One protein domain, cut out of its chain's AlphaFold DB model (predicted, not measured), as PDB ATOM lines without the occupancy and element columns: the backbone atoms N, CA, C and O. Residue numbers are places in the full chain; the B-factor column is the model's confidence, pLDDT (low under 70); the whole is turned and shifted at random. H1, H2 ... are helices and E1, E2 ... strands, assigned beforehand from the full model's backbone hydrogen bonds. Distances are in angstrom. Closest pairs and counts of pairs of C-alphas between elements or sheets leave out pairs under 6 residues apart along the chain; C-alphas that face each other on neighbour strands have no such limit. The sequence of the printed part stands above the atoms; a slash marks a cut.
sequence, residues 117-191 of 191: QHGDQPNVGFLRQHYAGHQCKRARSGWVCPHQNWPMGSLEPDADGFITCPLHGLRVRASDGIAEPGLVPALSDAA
ATOM      1  N   GLN A 117      10.537   5.031  46.263       93.88
ATOM      2  CA  GLN A 117       9.285   5.294  46.983       93.88
ATOM      3  C   GLN A 117       8.413   6.370  46.329       93.88
ATOM      4  O   GLN A 117       7.291   6.589  46.767       93.88
ATOM      5  N   HIS A 118       8.911   7.041  45.291       93.88
ATOM      6  CA  HIS A 118       8.251   8.198  44.670       93.88
ATOM      7  C   HIS A 118       7.748   7.897  43.259       93.88
ATOM      8  O   HIS A 118       7.674   8.779  42.409       93.88
ATOM      9  N   GLY A 119       7.445   6.626  42.985       91.38
ATOM     10  CA  GLY A 119       6.989   6.178  41.670       91.38
ATOM     11  C   GLY A 119       5.633   6.746  41.238       91.38
ATOM     12  O   GLY A 119       5.288   6.590  40.070       91.38
ATOM     13  N   ASP A 120       4.898   7.357  42.166       90.81
ATOM     14  CA  ASP A 120       3.586   7.989  42.021       90.81
ATOM     15  C   ASP A 120       3.659   9.505  41.760       90.81
ATOM     16  O   ASP A 120       2.651  10.121  41.420       90.81
ATOM     17  N   GLN A 121       4.834  10.125  41.909       92.06
ATOM     18  CA  GLN A 121       4.984  11.565  41.718       92.06
ATOM     19  C   GLN A 121       4.744  11.951  40.247       92.06
ATOM     20  O   GLN A 121       5.309  11.303  39.358       92.06
ATOM     21  N   PRO A 122       4.010  13.046  39.959       93.19
ATOM     22  CA  PRO A 122       3.715  13.471  38.586       93.19
ATOM     23  C   PRO A 122       4.959  13.612  37.701       93.19
ATOM     24  O   PRO A 122       4.982  13.121  36.578       93.19
ATOM     25  N   ASN A 123       6.038  14.184  38.242       94.44
ATOM     26  CA  ASN A 123       7.312  14.352  37.533       94.44
ATOM     27  C   ASN A 123       7.960  13.013  37.139       94.44
ATOM     28  O   ASN A 123       8.557  12.896  36.069       94.44
ATOM     29  N   VAL A 124       7.798  11.976  37.968       95.25
ATOM     30  CA  VAL A 124       8.246  10.611  37.646       95.25
ATOM     31  C   VAL A 124       7.349   9.997  36.572       95.25
ATOM     32  O   VAL A 124       7.855   9.328  35.673       95.25
ATOM     33  N   GLY A 125       6.041  10.266  36.612       94.56
ATOM     34  CA  GLY A 125       5.107   9.917  35.540       94.56
ATOM     35  C   GLY A 125       5.510  10.531  34.196       94.56
ATOM     36  O   GLY A 125       5.666   9.805  33.215       94.56
ATOM     37  N   PHE A 126       5.786  11.838  34.159       94.44
ATOM     38  CA  PHE A 126       6.251  12.530  32.952       94.44
ATOM     39  C   PHE A 126       7.577  11.975  32.432       94.44
ATOM     40  O   PHE A 126       7.721  11.757  31.229       94.44
ATOM     41  N   LEU A 127       8.533  11.692  33.325       96.25
ATOM     42  CA  LEU A 127       9.791  11.046  32.954       96.25
ATOM     43  C   LEU A 127       9.544   9.682  32.290       96.25
ATOM     44  O   LEU A 127      10.103   9.398  31.232       96.25
ATOM     45  N   ARG A 128       8.714   8.831  32.901       96.69
ATOM     46  CA  ARG A 128       8.419   7.492  32.375       96.69
ATOM     47  C   ARG A 128       7.699   7.556  31.033       96.69
ATOM     48  O   ARG A 128       8.098   6.854  30.111       96.69
ATOM     49  N   GLN A 129       6.719   8.446  30.887       95.50
ATOM     50  CA  GLN A 129       6.035   8.668  29.617       95.50
ATOM     51  C   GLN A 129       7.002   9.164  28.534       95.50
ATOM     52  O   GLN A 129       6.953   8.680  27.406       95.50
ATOM     53  N   HIS A 130       7.915  10.080  28.874       96.00
ATOM     54  CA  HIS A 130       8.909  10.592  27.932       96.00
ATOM     55  C   HIS A 130       9.814   9.486  27.375       96.00
ATOM     56  O   HIS A 130      10.120   9.481  26.186       96.00
ATOM     57  N   TYR A 131      10.222   8.545  28.228       97.38
ATOM     58  CA  TYR A 131      11.093   7.432  27.856       97.38
ATOM     59  C   TYR A 131      10.335   6.154  27.472       97.38
ATOM     60  O   TYR A 131      10.971   5.134  27.223       97.38
ATOM     61  N   ALA A 132       9.006   6.175  27.376       96.94
ATOM     62  CA  ALA A 132       8.227   4.991  27.031       96.94
ATOM     63  C   ALA A 132       8.703   4.380  25.702       96.94
ATOM     64  O   ALA A 132       8.946   5.093  24.726       96.94
ATOM     65  N   GLY A 133       8.899   3.060  25.680       97.06
ATOM     66  CA  GLY A 133       9.376   2.331  24.503       97.06
ATOM     67  C   GLY A 133      10.855   2.551  24.160       97.06
ATOM     68  O   GLY A 133      11.355   1.929  23.224       97.06
ATOM     69  N   HIS A 134      11.584   3.398  24.896       98.12
ATOM     70  CA  HIS A 134      12.998   3.625  24.620       98.12
ATOM     71  C   HIS A 134      13.828   2.392  24.987       98.12
ATOM     72  O   HIS A 134      13.737   1.862  26.097       98.12
ATOM     73  N   GLN A 135      14.694   1.982  24.061       98.06
ATOM     74  CA  GLN A 135      15.654   0.907  24.274       98.06
ATOM     75  C   GLN A 135      16.847   1.404  25.094       98.06
ATOM     76  O   GLN A 135      17.607   2.276  24.663       98.06
ATOM     77  N   CYS A 136      17.060   0.801  26.262       98.12
ATOM     78  CA  CYS A 136      18.252   1.055  27.058       98.12
ATOM     79  C   CYS A 136      19.504   0.542  26.347       98.12
ATOM     80  O   CYS A 136      19.511  -0.541  25.753       98.12
ATOM     81  N   LYS A 137      20.611   1.277  26.498       98.00
ATOM     82  CA  LYS A 137      21.934   0.769  26.121       98.00
ATOM     83  C   LYS A 137      22.302  -0.411  27.023       98.00
ATOM     84  O   LYS A 137      21.977  -0.417  28.212       98.00
ATOM     85  N   ARG A 138      23.038  -1.378  26.471       96.56
ATOM     86  CA  ARG A 138      23.595  -2.510  27.221       96.56
ATOM     87  C   ARG A 138      25.095  -2.319  27.420       96.56
ATOM     88  O   ARG A 138      25.849  -2.249  26.455       96.56
ATOM     89  N   ALA A 139      25.518  -2.233  28.673       94.75
ATOM     90  CA  ALA A 139      26.915  -2.268  29.081       94.75
ATOM     91  C   ALA A 139      27.279  -3.660  29.619       94.75
ATOM     92  O   ALA A 139      26.418  -4.523  29.802       94.75
ATOM     93  N   ARG A 140      28.561  -3.875  29.940       93.06
ATOM     94  CA  ARG A 140      29.025  -5.116  30.588       93.06
ATOM     95  C   ARG A 140      28.324  -5.380  31.925       93.06
ATOM     96  O   ARG A 140      28.092  -6.532  32.266       93.06
ATOM     97  N   SER A 141      27.993  -4.325  32.667       92.44
ATOM     98  CA  SER A 141      27.241  -4.427  33.918       92.44
ATOM     99  C   SER A 141      25.750  -4.697  33.698       92.44
ATOM    100  O   SER A 141      25.070  -5.026  34.648       92.44
ATOM    101  N   GLY A 142      25.215  -4.619  32.480       96.19
ATOM    102  CA  GLY A 142      23.785  -4.783  32.208       96.19
ATOM    103  C   GLY A 142      23.187  -3.525  31.591       96.19
ATOM    104  O   GLY A 142      23.857  -2.818  30.838       96.19
ATOM    105  N   TRP A 143      21.917  -3.252  31.872       97.69
ATOM    106  CA  TRP A 143      21.221  -2.106  31.287       97.69
ATOM    107  C   TRP A 143      21.714  -0.772  31.847       97.69
ATOM    108  O   TRP A 143      22.070  -0.658  33.021       97.69
ATOM    109  N   VAL A 144      21.713   0.250  31.000       97.75
ATOM    110  CA  VAL A 144      22.053   1.628  31.355       97.75
ATOM    111  C   VAL A 144      20.803   2.486  31.219       97.75
ATOM    112  O   VAL A 144      20.178   2.504  30.161       97.75
ATOM    113  N   CYS A 145      20.449   3.196  32.290       97.19
ATOM    114  CA  CYS A 145      19.292   4.085  32.325       97.19
ATOM    115  C   CYS A 145      19.400   5.153  31.215       97.19
ATOM    116  O   CYS A 145      20.412   5.857  31.175       97.19
ATOM    117  N   PRO A 146      18.387   5.333  30.348       96.94
ATOM    118  CA  PRO A 146      18.438   6.286  29.240       96.94
ATOM    119  C   PRO A 146      18.292   7.745  29.694       96.94
ATOM    120  O   PRO A 146      18.531   8.648  28.899       96.94
ATOM    121  N   HIS A 147      17.920   7.976  30.959       96.81
ATOM    122  CA  HIS A 147      17.815   9.313  31.533       96.81
ATOM    123  C   HIS A 147      19.200   9.911  31.824       96.81
ATOM    124  O   HIS A 147      19.668  10.772  31.091       96.81
ATOM    125  N   GLN A 148      19.893   9.403  32.847       95.75
ATOM    126  CA  GLN A 148      21.179   9.951  33.310       95.75
ATOM    127  C   GLN A 148      22.362   8.996  33.078       95.75
ATOM    128  O   GLN A 148      23.387   9.074  33.747       95.75
ATOM    129  N   ASN A 149      22.225   8.044  32.147       95.56
ATOM    130  CA  ASN A 149      23.259   7.061  31.795       95.56
ATOM    131  C   ASN A 149      23.809   6.249  32.989       95.56
ATOM    132  O   ASN A 149      24.957   5.798  32.972       95.56
ATOM    133  N   TRP A 150      23.005   6.035  34.036       95.56
ATOM    134  CA  TRP A 150      23.431   5.255  35.200       95.56
ATOM    135  C   TRP A 150      23.380   3.741  34.924       95.56
ATOM    136  O   TRP A 150      22.345   3.251  34.458       95.56
ATOM    137  N   PRO A 151      24.450   2.973  35.215       95.38
ATOM    138  CA  PRO A 151      24.442   1.517  35.078       95.38
ATOM    139  C   PRO A 151      23.546   0.854  36.133       95.38
ATOM    140  O   PRO A 151      23.824   0.906  37.329       95.38
ATOM    141  N   MET A 152      22.508   0.156  35.674       96.00
ATOM    142  CA  MET A 152      21.491  -0.491  36.513       96.00
ATOM    143  C   MET A 152      21.809  -1.945  36.869       96.00
ATOM    144  O   MET A 152      21.043  -2.584  37.579       96.00
ATOM    145  N   GLY A 153      22.962  -2.455  36.438       95.00
ATOM    146  CA  GLY A 153      23.416  -3.829  36.660       95.00
ATOM    147  C   GLY A 153      23.431  -4.336  38.094       95.00
ATOM    148  O   GLY A 153      23.348  -5.529  38.347       95.00
ATOM    149  N   SER A 154      23.553  -3.416  39.047       95.31
ATOM    150  CA  SER A 154      23.620  -3.735  40.475       95.31
ATOM    151  C   SER A 154      22.248  -3.808  41.158       95.31
ATOM    152  O   SER A 154      22.175  -3.711  42.387       95.31
ATOM    153  N   LEU A 155      21.167  -3.907  40.383       95.62
ATOM    154  CA  LEU A 155      19.792  -3.947  40.870       95.62
ATOM    155  C   LEU A 155      19.117  -5.261  40.504       95.62
ATOM    156  O   LEU A 155      19.342  -5.786  39.417       95.62
ATOM    157  N   GLU A 156      18.249  -5.727  41.397       94.38
ATOM    158  CA  GLU A 156      17.309  -6.794  41.066       94.38
ATOM    159  C   GLU A 156      16.081  -6.222  40.350       94.38
ATOM    160  O   GLU A 156      15.631  -5.120  40.696       94.38
ATOM    161  N   PRO A 157      15.508  -6.970  39.396       95.44
ATOM    162  CA  PRO A 157      14.140  -6.755  38.958       95.44
ATOM    163  C   PRO A 157      13.147  -6.958  40.114       95.44
ATOM    164  O   PRO A 157      13.378  -7.754  41.023       95.44
ATOM    165  N   ASP A 158      12.025  -6.245  40.071       94.31
ATOM    166  CA  ASP A 158      10.871  -6.515  40.928       94.31
ATOM    167  C   ASP A 158      10.111  -7.783  40.486       94.31
ATOM    168  O   ASP A 158      10.499  -8.471  39.537       94.31
ATOM    169  N   ALA A 159       9.024  -8.114  41.192       93.88
ATOM    170  CA  ALA A 159       8.210  -9.302  40.914       93.88
ATOM    171  C   ALA A 159       7.585  -9.307  39.505       93.88
ATOM    172  O   ALA A 159       7.284 -10.376  38.982       93.88
ATOM    173  N   ASP A 160       7.443  -8.133  38.886       93.44
ATOM    174  CA  ASP A 160       6.907  -7.960  37.535       93.44
ATOM    175  C   ASP A 160       8.022  -7.964  36.466       93.44
ATOM    176  O   ASP A 160       7.764  -7.780  35.277       93.44
ATOM    177  N   GLY A 161       9.283  -8.162  36.871       96.00
ATOM    178  CA  GLY A 161      10.433  -8.207  35.974       96.00
ATOM    179  C   GLY A 161      10.981  -6.833  35.581       96.00
ATOM    180  O   GLY A 161      11.704  -6.738  34.582       96.00
ATOM    181  N   PHE A 162      10.692  -5.771  36.340       96.50
ATOM    182  CA  PHE A 162      11.206  -4.426  36.070       96.50
ATOM    183  C   PHE A 162      12.335  -4.021  37.011       96.50
ATOM    184  O   PHE A 162      12.247  -4.126  38.229       96.50
ATOM    185  N   ILE A 163      13.386  -3.443  36.442       96.50
ATOM    186  CA  ILE A 163      14.432  -2.743  37.181       96.50
ATOM    187  C   ILE A 163      14.006  -1.283  37.329       96.50
ATOM    188  O   ILE A 163      13.685  -0.620  36.342       96.50
ATOM    189  N   THR A 164      14.032  -0.762  38.555       97.00
ATOM    190  CA  THR A 164      13.707   0.645  38.831       97.00
ATOM    191  C   THR A 164      14.975   1.430  39.147       97.00
ATOM    192  O   THR A 164      15.668   1.144  40.121       97.00
ATOM    193  N   CYS A 165      15.277   2.439  38.332       96.69
ATOM    194  CA  CYS A 165      16.420   3.320  38.537       96.69
ATOM    195  C   CYS A 165      16.262   4.113  39.853       96.69
ATOM    196  O   CYS A 165      15.238   4.773  40.041       96.69
ATOM    197  N   PRO A 166      17.262   4.105  40.755       95.81
ATOM    198  CA  PRO A 166      17.150   4.687  42.086       95.81
ATOM    199  C   PRO A 166      17.305   6.208  42.077       95.81
ATOM    200  O   PRO A 166      17.011   6.828  43.090       95.81
ATOM    201  N   LEU A 167      17.762   6.795  40.961       95.75
ATOM    202  CA  LEU A 167      17.853   8.247  40.808       95.75
ATOM    203  C   LEU A 167      16.442   8.852  40.757       95.75
ATOM    204  O   LEU A 167      16.046   9.608  41.634       95.75
ATOM    205  N   HIS A 168      15.648   8.448  39.761       96.44
ATOM    206  CA  HIS A 168      14.391   9.129  39.415       96.44
ATOM    207  C   HIS A 168      13.223   8.184  39.115       96.44
ATOM    208  O   HIS A 168      12.234   8.581  38.508       96.44
ATOM    209  N   GLY A 169      13.335   6.907  39.486       95.88
ATOM    210  CA  GLY A 169      12.217   5.967  39.415       95.88
ATOM    211  C   GLY A 169      11.841   5.478  38.015       95.88
ATOM    212  O   GLY A 169      10.785   4.855  37.867       95.88
ATOM    213  N   LEU A 170      12.663   5.726  36.987       96.94
ATOM    214  CA  LEU A 170      12.449   5.162  35.651       96.94
ATOM    215  C   LEU A 170      12.458   3.627  35.723       96.94
ATOM    216  O   LEU A 170      13.378   3.052  36.307       96.94
ATOM    217  N   ARG A 171      11.444   2.977  35.142       97.12
ATOM    218  CA  ARG A 171      11.313   1.513  35.118       97.12
ATOM    219  C   ARG A 171      11.714   0.969  33.756       97.12
ATOM    220  O   ARG A 171      11.332   1.527  32.731       97.12
ATOM    221  N   VAL A 172      12.470  -0.120  33.768       97.50
ATOM    222  CA  VAL A 172      12.992  -0.787  32.575       97.50
ATOM    223  C   VAL A 172      12.769  -2.282  32.709       97.50
ATOM    224  O   VAL A 172      13.114  -2.864  33.734       97.50
ATOM    225  N   ARG A 173      12.211  -2.918  31.683       97.75
ATOM    226  CA  ARG A 173      11.996  -4.364  31.679       97.75
ATOM    227  C   ARG A 173      13.336  -5.088  31.622       97.75
ATOM    228  O   ARG A 173      14.170  -4.816  30.762       97.75
ATOM    229  N   ALA A 174      13.564  -6.013  32.545       97.12
ATOM    230  CA  ALA A 174      14.865  -6.658  32.695       97.12
ATOM    231  C   ALA A 174      15.236  -7.553  31.502       97.12
ATOM    232  O   ALA A 174      16.419  -7.679  31.179       97.12
ATOM    233  N   SER A 175      14.241  -8.152  30.841       97.19
ATOM    234  CA  SER A 175      14.436  -9.102  29.740       97.19
ATOM    235  C   SER A 175      15.008  -8.458  28.477       97.19
ATOM    236  O   SER A 175      15.892  -9.033  27.844       97.19
ATOM    237  N   ASP A 176      14.526  -7.270  28.114       97.44
ATOM    238  CA  ASP A 176      14.823  -6.619  26.831       97.44
ATOM    239  C   ASP A 176      15.362  -5.187  26.971       97.44
ATOM    240  O   ASP A 176      15.919  -4.649  26.018       97.44
ATOM    241  N   GLY A 177      15.294  -4.582  28.157       97.56
ATOM    242  CA  GLY A 177      15.795  -3.234  28.390       97.56
ATOM    243  C   GLY A 177      14.868  -2.133  27.873       97.56
ATOM    244  O   GLY A 177      15.327  -1.000  27.717       97.56
ATOM    245  N   ILE A 178      13.593  -2.423  27.602       98.19
ATOM    246  CA  ILE A 178      12.615  -1.411  27.188       98.19
ATOM    247  C   ILE A 178      12.107  -0.630  28.406       98.19
ATOM    248  O   ILE A 178      11.727  -1.214  29.423       98.19
ATOM    249  N   ALA A 179      12.116   0.701  28.315       97.56
ATOM    250  CA  ALA A 179      11.560   1.577  29.341       97.56
ATOM    251  C   ALA A 179      10.023   1.630  29.274       97.56
ATOM    252  O   ALA A 179       9.431   1.778  28.203       97.56
ATOM    253  N   GLU A 180       9.379   1.521  30.435       93.56
ATOM    254  CA  GLU A 180       7.919   1.488  30.548       93.56
ATOM    255  C   GLU A 180       7.331   2.888  30.782       93.56
ATOM    256  O   GLU A 180       7.885   3.644  31.589       93.56
ATOM    257  N   PRO A 181       6.162   3.208  30.189       84.31
ATOM    258  CA  PRO A 181       5.450   4.469  30.418       84.31
ATOM    259  C   PRO A 181       5.029   4.679  31.880       84.31
ATOM    260  O   PRO A 181       4.760   5.806  32.287       84.31
ATOM    261  N   GLY A 182       5.017   3.612  32.691       71.69
ATOM    262  CA  GLY A 182       4.462   3.627  34.039       71.69
ATOM    263  C   GLY A 182       2.940   3.772  34.030       71.69
ATOM    264  O   GLY A 182       2.333   4.164  33.038       71.69
ATOM    265  N   LEU A 183       2.308   3.456  35.158       61.84
ATOM    266  CA  LEU A 183       0.930   3.871  35.385       61.84
ATOM    267  C   LEU A 183       0.972   5.364  35.715       61.84
ATOM    268  O   LEU A 183       1.500   5.743  36.759       61.84
ATOM    269  N   VAL A 184       0.461   6.208  34.821       55.06
ATOM    270  CA  VAL A 184       0.057   7.562  35.209       55.06
ATOM    271  C   VAL A 184      -1.192   7.358  36.067       55.06
ATOM    272  O   VAL A 184      -2.138   6.739  35.570       55.06
ATOM    273  N   PRO A 185      -1.224   7.781  37.346       51.62
ATOM    274  CA  PRO A 185      -2.488   7.839  38.064       51.62
ATOM    275  C   PRO A 185      -3.438   8.639  37.180       51.62
ATOM    276  O   PRO A 185      -3.066   9.736  36.758       51.62
ATOM    277  N   ALA A 186      -4.597   8.074  36.827       49.97
ATOM    278  CA  ALA A 186      -5.613   8.832  36.110       49.97
ATOM    279  C   ALA A 186      -5.751  10.165  36.845       49.97
ATOM    280  O   ALA A 186      -5.937  10.159  38.065       49.97
ATOM    281  N   LEU A 187      -5.537  11.278  36.137       48.12
ATOM    282  CA  LEU A 187      -5.832  12.591  36.685       48.12
ATOM    283  C   LEU A 187      -7.292  12.492  37.113       48.12
ATOM    284  O   LEU A 187      -8.170  12.390  36.263       48.12
ATOM    285  N   SER A 188      -7.548  12.383  38.418       44.66
ATOM    286  CA  SER A 188      -8.897  12.571  38.913       44.66
ATOM    287  C   SER A 188      -9.234  13.983  38.489       44.66
ATOM    288  O   SER A 188      -8.515  14.897  38.903       44.66
ATOM    289  N   ASP A 189     -10.230  14.131  37.620       40.31
ATOM    290  CA  ASP A 189     -10.763  15.422  37.218       40.31
ATOM    291  C   ASP A 189     -11.035  16.217  38.498       40.31
ATOM    292  O   ASP A 189     -11.996  15.963  39.228       40.31
ATOM    293  N   ALA A 190     -10.096  17.096  38.844       41.59
ATOM    294  CA  ALA A 190     -10.239  18.001  39.959       41.59
ATOM    295  C   ALA A 190     -11.227  19.059  39.477       41.59
ATOM    296  O   ALA A 190     -10.871  19.926  38.677       41.59
ATOM    297  N   ALA A 191     -12.481  18.869  39.889       38.06
ATOM    298  CA  ALA A 191     -13.556  19.844  39.789       38.06
ATOM    299  C   ALA A 191     -13.216  21.134  40.549       38.06
ATOM    300  O   ALA A 191     -12.532  21.043  41.598       38.06
TER     301      ALA A 191
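What this domain is: This is residues 117 to 191 of the 191 residues of the protein "Rieske domain-containing protein" of Caulobacter segnis (UniProt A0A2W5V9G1). There is little regular structure: loops link a short helix, H1, with two tiny hairpins, E1 and E2 at one end and E3 and E4 near the middle, while the last residues, 183 to 191, trail to the other end. The printed part has 75 residues, 21 in the named elements H1, E1, E2, E3, E4, in that order; the class is mixed, helices and strands. It is compact, radius of gyration of the C-alphas 12.6 A, spanning 50 by 23 by 19 A.

Where its parts are: Find C-alpha 122 at (3.715, 13.471, 38.586); H1 runs 12.2 A to residue 130. Strands follow: E1, residues 137 to 139; E2, 142 to 144; E3, 162 to 164; E4, 171 to 173, ending at (11.996, -4.364, 31.679).

How they stand to each other: In H1 every O i to N i+4 pair is within hydrogen-bond range. Its closest C-alpha pair with E4, Arg 128 and Arg 171, is 7.2 A apart. In antiparallel E1 and E2, a hairpin, N 139 and O 142 are 2.8 A apart; in antiparallel hairpin E3 and E4, N 163 and O 172, 2.8 A.

The domain as a whole: The farthest C-alphas, Arg 140 and Ala 191, are 50.2 A apart. The printed part has no cut. The link E2 to E3 is long. Residues 183 to 191 have pLDDT under 70.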